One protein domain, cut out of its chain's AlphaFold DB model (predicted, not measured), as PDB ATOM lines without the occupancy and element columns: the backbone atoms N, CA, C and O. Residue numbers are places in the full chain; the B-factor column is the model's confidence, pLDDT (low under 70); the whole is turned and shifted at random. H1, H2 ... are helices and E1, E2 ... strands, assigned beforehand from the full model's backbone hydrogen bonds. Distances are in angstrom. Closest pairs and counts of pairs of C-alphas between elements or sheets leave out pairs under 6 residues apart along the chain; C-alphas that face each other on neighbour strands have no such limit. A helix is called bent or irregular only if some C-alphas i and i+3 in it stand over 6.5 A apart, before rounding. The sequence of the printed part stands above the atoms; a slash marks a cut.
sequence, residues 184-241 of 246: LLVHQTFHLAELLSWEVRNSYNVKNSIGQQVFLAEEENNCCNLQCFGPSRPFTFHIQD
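AT A GLANCE: This is residues 184 to 241 of the 246 residues of the protein "Phospholipid scramblase" of Salmo salar (UniProt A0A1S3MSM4). A strongly twisted sheet of four antiparallel strands makes the body, and beyond one end of it two loops, each with a short helix, reach away from the strands and spread apart from each other: H1 in the loop from E1 to E2, H2 in the loop from E3 to E4. Neither helix covers a face of the sheet, and the turn between E2 and E3 lies at the opposite end. The printed part has 58 residues with two named helices and four named strands, in the order E1 H1 E2 E3 H2 E4; the sheet's order is E1 E2 E3 E4, and the class is mixed, helices and strands. The whole is loose, with a radius of gyration of the C-alphas of 12.9 A, and elongated, spanning 38 by 24 by 18 A.

HOW THE PARTS SIT: In the sheet, E2, residues 203 to 208, and E3, residues 213 to 220, are the inner strands and form a hairpin with 154 degrees between their directions; N 204 and O 217 are 2.7 A apart, within hydrogen-bond range. E1, residues 184 to 189, is an edge strand, antiparallel to E2 at 153 degrees, with N 185 and O 207 within hydrogen-bond range at 2.8 A. E4, residues 236 to 240, is the other edge strand, antiparallel to E3 at 150 degrees, with N 218 and O 238 within hydrogen-bond range at 2.9 A. From edge to edge the strands' lines turn by 71 degrees. H1, residues 192 to 196, and H2, residues 223 to 228, are not on the sheet, and they are apart from each other. In H1, 0 of 1 O i to N i+4 pairs and 2 of 2 O i to N i+3 pairs are within hydrogen-bond range; in H2, 0 of 2 and 0 of 3.

IN THESE COORDINATES: E3, the longest strand, runs 20.4 A from first to last C-alpha, E2 16.7 A, E1 15.4 A and E4 12.9 A. E1 begins at C-alpha 184, (6.731, -10.488, 43.693), and E4 ends at C-alpha 240, (3.128, -24.619, 42.641). H1 measures 7.5 A. H2 measures 9.3 A and ends at C-alpha 228, (-22.865, -17.802, 50.846); it is neither bent nor irregular, but only just: C-alphas 223 and 226 are 6.0 A apart.

THE WHOLE: The two C-alphas farthest apart, those of Ile 210 and Cys 228, are 38.7 A from each other. Residues 227 to 232 stand free. The printed part has no cut, and no link between its named elements is long. The mean pLDDT of the printed part is 71.1, and residues 190 to 201 and 220 to 235 are under 70.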
ATOM      1  N   LEU A 184       7.535  -9.694  44.615       91.00
ATOM      2  CA  LEU A 184       6.731 -10.488  43.693       91.00
ATOM      3  C   LEU A 184       5.670  -9.621  43.017       91.00
ATOM      4  O   LEU A 184       5.069  -8.744  43.637       91.00
ATOM      5  N   LEU A 185       5.421  -9.910  41.746       90.62
ATOM      6  CA  LEU A 185       4.329  -9.355  40.961       90.62
ATOM      7  C   LEU A 185       3.264 -10.440  40.806       90.62
ATOM      8  O   LEU A 185       3.536 -11.503  40.254       90.62
ATOM      9  N   VAL A 186       2.048 -10.181  41.273       89.69
ATOM     10  CA  VAL A 186       0.943 -11.145  41.205       89.69
ATOM     11  C   VAL A 186      -0.025 -10.708  40.115       89.69
ATOM     12  O   VAL A 186      -0.604  -9.628  40.184       89.69
ATOM     13  N   HIS A 187      -0.184 -11.542  39.089       87.19
ATOM     14  CA  HIS A 187      -1.085 -11.291  37.970       87.19
ATOM     15  C   HIS A 187      -2.248 -12.271  38.018       87.19
ATOM     16  O   HIS A 187      -2.050 -13.466  37.810       87.19
ATOM     17  N   GLN A 188      -3.461 -11.772  38.240       85.44
ATOM     18  CA  GLN A 188      -4.654 -12.598  38.102       85.44
ATOM     19  C   GLN A 188      -4.858 -12.966  36.632       85.44
ATOM     20  O   GLN A 188      -4.870 -12.107  35.747       85.44
ATOM     21  N   THR A 189      -5.012 -14.257  36.382       79.75
ATOM     22  CA  THR A 189      -5.338 -14.799  35.070       79.75
ATOM     23  C   THR A 189      -6.845 -14.932  34.993       79.75
ATOM     24  O   THR A 189      -7.430 -15.871  35.530       79.75
ATOM     25  N   PHE A 190      -7.477 -13.968  34.331       65.12
ATOM     26  CA  PHE A 190      -8.903 -14.045  34.051       65.12
ATOM     27  C   PHE A 190      -9.156 -15.138  33.010       65.12
ATOM     28  O   PHE A 190      -8.570 -15.122  31.924       65.12
ATOM     29  N   HIS A 191     -10.036 -16.080  33.327       61.84
ATOM     30  CA  HIS A 191     -10.460 -17.099  32.379       61.84
ATOM     31  C   HIS A 191     -11.794 -16.673  31.770       61.84
ATOM     32  O   HIS A 191     -12.778 -16.494  32.476       61.84
ATOM     33  N   LEU A 192     -11.865 -16.576  30.437       56.75
ATOM     34  CA  LEU A 192     -13.089 -16.195  29.707       56.75
ATOM     35  C   LEU A 192     -14.300 -17.111  29.992       56.75
ATOM     36  O   LEU A 192     -15.426 -16.750  29.665       56.75
ATOM     37  N   ALA A 193     -14.087 -18.275  30.611       53.25
ATOM     38  CA  ALA A 193     -15.145 -19.166  31.074       53.25
ATOM     39  C   ALA A 193     -15.876 -18.670  32.347       53.25
ATOM     40  O   ALA A 193     -16.999 -19.113  32.582       53.25
ATOM     41  N   GLU A 194     -15.337 -17.693  33.094       52.19
ATOM     42  CA  GLU A 194     -16.091 -16.974  34.141       52.19
ATOM     43  C   GLU A 194     -17.273 -16.189  33.552       52.19
ATOM     44  O   GLU A 194     -18.321 -16.072  34.186       52.19
ATOM     45  N   LEU A 195     -17.165 -15.719  32.301       51.09
ATOM     46  CA  LEU A 195     -18.261 -15.029  31.606       51.09
ATOM     47  C   LEU A 195     -19.453 -15.962  31.326       51.09
ATOM     48  O   LEU A 195     -20.574 -15.497  31.137       51.09
ATOM     49  N   LEU A 196     -19.220 -17.279  31.309       51.22
ATOM     50  CA  LEU A 196     -20.222 -18.302  31.000       51.22
ATOM     51  C   LEU A 196     -20.748 -19.035  32.242       51.22
ATOM     52  O   LEU A 196     -21.400 -20.066  32.099       51.22
ATOM     53  N   SER A 197     -20.517 -18.502  33.450       50.94
ATOM     54  CA  SER A 197     -21.002 -19.096  34.710       50.94
ATOM     55  C   SER A 197     -20.573 -20.557  34.912       50.94
ATOM     56  O   SER A 197     -21.256 -21.320  35.594       50.94
ATOM     57  N   TRP A 198     -19.440 -20.960  34.330       52.66
ATOM     58  CA  TRP A 198     -18.706 -22.101  34.856       52.66
ATOM     59  C   TRP A 198     -17.909 -21.567  36.036       52.66
ATOM     60  O   TRP A 198     -17.254 -20.534  35.924       52.66
ATOM     61  N   GLU A 199     -18.001 -22.220  37.183       52.94
ATOM     62  CA  GLU A 199     -17.246 -21.836  38.365       52.94
ATOM     63  C   GLU A 199     -15.762 -22.117  38.111       52.94
ATOM     64  O   GLU A 199     -15.265 -23.228  38.299       52.94
ATOM     65  N   VAL A 200     -15.073 -21.128  37.547       55.81
ATOM     66  CA  VAL A 200     -13.643 -21.208  37.281       55.81
ATOM     67  C   VAL A 200     -12.919 -20.687  38.511       55.81
ATOM     68  O   VAL A 200     -13.241 -19.633  39.049       55.81
ATOM     69  N   ARG A 201     -11.957 -21.476  38.982       67.12
ATOM     70  CA  ARG A 201     -11.063 -21.113  40.078       67.12
ATOM     71  C   ARG A 201     -10.239 -19.888  39.692       67.12
ATOM     72  O   ARG A 201      -9.742 -19.816  38.565       67.12
ATOM     73  N   ASN A 202     -10.040 -18.963  40.628       74.31
ATOM     74  CA  ASN A 202      -9.114 -17.860  40.406       74.31
ATOM     75  C   ASN A 202      -7.688 -18.413  40.314       74.31
ATOM     76  O   ASN A 202      -7.208 -19.083  41.226       74.31
ATOM     77  N   SER A 203      -7.012 -18.133  39.204       81.94
ATOM     78  CA  SER A 203      -5.624 -18.535  38.972       81.94
ATOM     79  C   SER A 203      -4.746 -17.296  38.863       81.94
ATOM     80  O   SER A 203      -5.133 -16.296  38.254       81.94
ATOM     81  N   TYR A 204      -3.551 -17.351  39.438       85.81
ATOM     82  CA  TYR A 204      -2.625 -16.237  39.550       85.81
ATOM     83  C   TYR A 204      -1.236 -16.656  39.081       85.81
ATOM     84  O   TYR A 204      -0.632 -17.604  39.578       85.81
ATOM     85  N   ASN A 205      -0.700 -15.889  38.141       89.38
ATOM     86  CA  ASN A 205       0.690 -15.980  37.737       89.38
ATOM     87  C   ASN A 205       1.534 -15.116  38.672       89.38
ATOM     88  O   ASN A 205       1.455 -13.885  38.631       89.38
ATOM     89  N   VAL A 206       2.357 -15.758  39.497       89.25
ATOM     90  CA  VAL A 206       3.289 -15.074  40.391       89.25
ATOM     91  C   VAL A 206       4.622 -14.928  39.673       89.25
ATOM     92  O   VAL A 206       5.200 -15.901  39.185       89.25
ATOM     93  N   LYS A 207       5.110 -13.695  39.587       89.38
ATOM     94  CA  LYS A 207       6.314 -13.312  38.853       89.38
ATOM     95  C   LYS A 207       7.319 -12.616  39.764       89.38
ATOM     96  O   LYS A 207       6.948 -12.057  40.791       89.38
ATOM     97  N   ASN A 208       8.588 -12.617  39.378       89.25
ATOM     98  CA  ASN A 208       9.617 -11.801  40.022       89.25
ATOM     99  C   ASN A 208       9.562 -10.333  39.552       89.25
ATOM    100  O   ASN A 208       8.798  -9.980  38.653       89.25
ATOM    101  N   SER A 209      10.409  -9.480  40.132       86.94
ATOM    102  CA  SER A 209      10.511  -8.050  39.794       86.94
ATOM    103  C   SER A 209      10.880  -7.760  38.333       86.94
ATOM    104  O   SER A 209      10.584  -6.679  37.833       86.94
ATOM    105  N   ILE A 210      11.484  -8.722  37.624       84.81
ATOM    106  CA  ILE A 210      11.804  -8.617  36.190       84.81
ATOM    107  C   ILE A 210      10.715  -9.220  35.285       84.81
ATOM    108  O   ILE A 210      10.890  -9.292  34.071       84.81
ATOM    109  N   GLY A 211       9.578  -9.637  35.855       82.75
ATOM    110  CA  GLY A 211       8.398 -10.095  35.120       82.75
ATOM    111  C   GLY A 211       8.421 -11.561  34.676       82.75
ATOM    112  O   GLY A 211       7.527 -11.981  33.939       82.75
ATOM    113  N   GLN A 212       9.397 -12.355  35.117       86.38
ATOM    114  CA  GLN A 212       9.445 -13.796  34.854       86.38
ATOM    115  C   GLN A 212       8.558 -14.547  35.840       86.38
ATOM    116  O   GLN A 212       8.575 -14.242  37.030       86.38
ATOM    117  N   GLN A 213       7.802 -15.533  35.358       86.38
ATOM    118  CA  GLN A 213       6.942 -16.353  36.208       86.38
ATOM    119  C   GLN A 213       7.776 -17.323  37.042       86.38
ATOM    120  O   GLN A 213       8.706 -17.947  36.535       86.38
ATOM    121  N   VAL A 214       7.430 -17.427  38.320       86.56
ATOM    122  CA  VAL A 214       8.166 -18.211  39.319       86.56
ATOM    123  C   VAL A 214       7.261 -19.164  40.086       86.56
ATOM    124  O   VAL A 214       7.729 -20.223  40.485       86.56
ATOM    125  N   PHE A 215       5.971 -18.828  40.220       87.19
ATOM    126  CA  PHE A 215       4.949 -19.729  40.748       87.19
ATOM    127  C   PHE A 215       3.644 -19.614  39.966       87.19
ATOM    128  O   PHE A 215       3.340 -18.579  39.358       87.19
ATOM    129  N   LEU A 216       2.859 -20.683  40.022       87.19
ATOM    130  CA  LEU A 216       1.441 -20.676  39.699       87.19
ATOM    131  C   LEU A 216       0.663 -20.817  41.009       87.19
ATOM    132  O   LEU A 216       0.898 -21.764  41.748       87.19
ATOM    133  N   ALA A 217      -0.240 -19.886  41.302       85.88
ATOM    134  CA  ALA A 217      -1.107 -19.969  42.472       85.88
ATOM    135  C   ALA A 217      -2.563 -20.144  42.035       85.88
ATOM    136  O   ALA A 217      -3.077 -19.339  41.262       85.88
ATOM    137  N   GLU A 218      -3.238 -21.176  42.525       82.88
ATOM    138  CA  GLU A 218      -4.645 -21.446  42.222       82.88
ATOM    139  C   GLU A 218      -5.479 -21.427  43.502       82.88
ATOM    140  O   GLU A 218      -5.097 -22.016  44.511       82.88
ATOM    141  N   GLU A 219      -6.618 -20.735  43.465       77.62
ATOM    142  CA  GLU A 219      -7.593 -20.736  44.556       77.62
ATOM    143  C   GLU A 219      -8.437 -22.019  44.509       77.62
ATOM    144  O   GLU A 219      -9.043 -22.356  43.486       77.62
ATOM    145  N   GLU A 220      -8.523 -22.732  45.629       68.62
ATOM    146  CA  GLU A 220      -9.490 -23.813  45.804       68.62
ATOM    147  C   GLU A 220     -10.891 -23.224  46.055       68.62
ATOM    148  O   GLU A 220     -11.151 -22.593  47.083       68.62
ATOM    149  N   ASN A 221     -11.828 -23.464  45.131       61.41
ATOM    150  CA  ASN A 221     -13.231 -23.073  45.288       61.41
ATOM    151  C   ASN A 221     -14.155 -24.289  45.321       61.41
ATOM    152  O   ASN A 221     -14.248 -25.029  44.345       61.41
ATOM    153  N   ASN A 222     -14.925 -24.407  46.406       55.00
ATOM    154  CA  ASN A 222     -16.129 -25.235  46.467       55.00
ATOM    155  C   ASN A 222     -17.354 -24.369  46.141       55.00
ATOM    156  O   ASN A 222     -17.431 -23.238  46.627       55.00
ATOM    157  N   CYS A 223     -18.325 -24.913  45.397       50.09
ATOM    158  CA  CYS A 223     -19.496 -24.171  44.903       50.09
ATOM    159  C   CYS A 223     -20.278 -23.390  45.971       50.09
ATOM    160  O   CYS A 223     -20.796 -22.303  45.725       50.09
ATOM    161  N   CYS A 224     -20.282 -23.880  47.210       50.47
ATOM    162  CA  CYS A 224     -20.944 -23.218  48.332       50.47
ATOM    163  C   CYS A 224     -20.204 -21.977  48.873       50.47
ATOM    164  O   CYS A 224     -20.803 -21.197  49.610       50.47
ATOM    165  N   ASN A 225     -18.926 -21.760  48.543       49.19
ATOM    166  CA  ASN A 225     -18.171 -20.604  49.038       49.19
ATOM    167  C   ASN A 225     -18.377 -19.344  48.170       49.19
ATOM    168  O   ASN A 225     -18.147 -18.241  48.660       49.19
ATOM    169  N   LEU A 226     -18.801 -19.447  46.897       52.19
ATOM    170  CA  LEU A 226     -19.076 -18.260  46.058       52.19
ATOM    171  C   LEU A 226     -20.438 -17.611  46.356       52.19
ATOM    172  O   LEU A 226     -20.584 -16.403  46.193       52.19
ATOM    173  N   GLN A 227     -21.423 -18.384  46.819       51.84
ATOM    174  CA  GLN A 227     -22.802 -17.905  46.987       51.84
ATOM    175  C   GLN A 227     -23.193 -17.536  48.427       51.84
ATOM    176  O   GLN A 227     -24.191 -16.843  48.606       51.84
ATOM    177  N   CYS A 228     -22.420 -17.929  49.449       52.03
ATOM    178  CA  CYS A 228     -22.865 -17.802  50.846       52.03
ATOM    179  C   CYS A 228     -22.102 -16.785  51.720       52.03
ATOM    180  O   CYS A 228     -22.642 -16.396  52.753       52.03
ATOM    181  N   PHE A 229     -20.892 -16.331  51.353       51.06
ATOM    182  CA  PHE A 229     -20.002 -15.635  52.315       51.06
ATOM    183  C   PHE A 229     -19.446 -14.261  51.910       51.06
ATOM    184  O   PHE A 229     -18.707 -13.665  52.694       51.06
ATOM    185  N   GLY A 230     -19.827 -13.702  50.758       58.69
ATOM    186  CA  GLY A 230     -19.444 -12.332  50.383       58.69
ATOM    187  C   GLY A 230     -17.934 -12.040  50.568       58.69
ATOM    188  O   GLY A 230     -17.112 -12.898  50.252       58.69
ATOM    189  N   PRO A 231     -17.529 -10.861  51.082       53.75
ATOM    190  CA  PRO A 231     -16.119 -10.458  51.187       53.75
ATOM    191  C   PRO A 231     -15.299 -11.182  52.274       53.75
ATOM    192  O   PRO A 231     -14.094 -10.968  52.348       53.75
ATOM    193  N   SER A 232     -15.906 -12.029  53.115       55.03
ATOM    194  CA  SER A 232     -15.208 -12.800  54.161       55.03
ATOM    195  C   SER A 232     -14.967 -14.260  53.764       55.03
ATOM    196  O   SER A 232     -14.955 -15.148  54.617       55.03
ATOM    197  N   ARG A 233     -14.848 -14.527  52.462       67.88
ATOM    198  CA  ARG A 233     -14.666 -15.873  51.924       67.88
ATOM    199  C   ARG A 233     -13.337 -16.474  52.406       67.88
ATOM    200  O   ARG A 233     -12.296 -15.854  52.183       67.88
ATOM    201  N   PRO A 234     -13.338 -17.665  53.035       63.50
ATOM    202  CA  PRO A 234     -12.102 -18.400  53.250       63.50
ATOM    203  C   PRO A 234     -11.559 -18.840  51.888       63.50
ATOM    204  O   PRO A 234     -12.293 -19.405  51.078       63.50
ATOM    205  N   PHE A 235     -10.284 -18.564  51.644       68.75
ATOM    206  CA  PHE A 235      -9.578 -18.966  50.435       68.75
ATOM    207  C   PHE A 235      -8.426 -19.892  50.824       68.75
ATOM    208  O   PHE A 235      -7.716 -19.637  51.801       68.75
ATOM    209  N   THR A 236      -8.243 -20.959  50.054       75.19
ATOM    210  CA  THR A 236      -7.053 -21.813  50.117       75.19
ATOM    211  C   THR A 236      -6.291 -21.603  48.822       75.19
ATOM    212  O   THR A 236      -6.884 -21.682  47.746       75.19
ATOM    213  N   PHE A 237      -4.995 -21.315  48.920       80.19
ATOM    214  CA  PHE A 237      -4.121 -21.208  47.758       80.19
ATOM    215  C   PHE A 237      -3.233 -22.435  47.654       80.19
ATOM    216  O   PHE A 237      -2.512 -22.744  48.600       80.19
ATOM    217  N   HIS A 238      -3.236 -23.045  46.477       83.88
ATOM    218  CA  HIS A 238      -2.232 -24.012  46.066       83.88
ATOM    219  C   HIS A 238      -1.158 -23.278  45.273       83.88
ATOM    220  O   HIS A 238      -1.452 -22.739  44.205       83.88
ATOM    221  N   ILE A 239       0.064 -23.212  45.801       83.94
ATOM    222  CA  ILE A 239       1.189 -22.515  45.165       83.94
ATOM    223  C   ILE A 239       2.138 -23.566  44.617       83.94
ATOM    224  O   ILE A 239       2.762 -24.273  45.387       83.94
ATOM    225  N   GLN A 240       2.269 -23.646  43.300       84.06
ATOM    226  CA  GLN A 240       3.128 -24.619  42.641       84.06
ATOM    227  C   GLN A 240       4.370 -23.954  42.052       84.06
ATOM    228  O   GLN A 240       4.283 -22.908  41.394       84.06
ATOM    229  N   ASP A 241       5.522 -24.580  42.272       79.31
ATOM    230  CA  ASP A 241       6.802 -24.217  41.672       79.31
ATOM    231  C   ASP A 241       6.951 -24.746  40.231       79.31
ATOM    232  O   ASP A 241       6.063 -25.375  39.650       79.31
TER     233      ASP A 241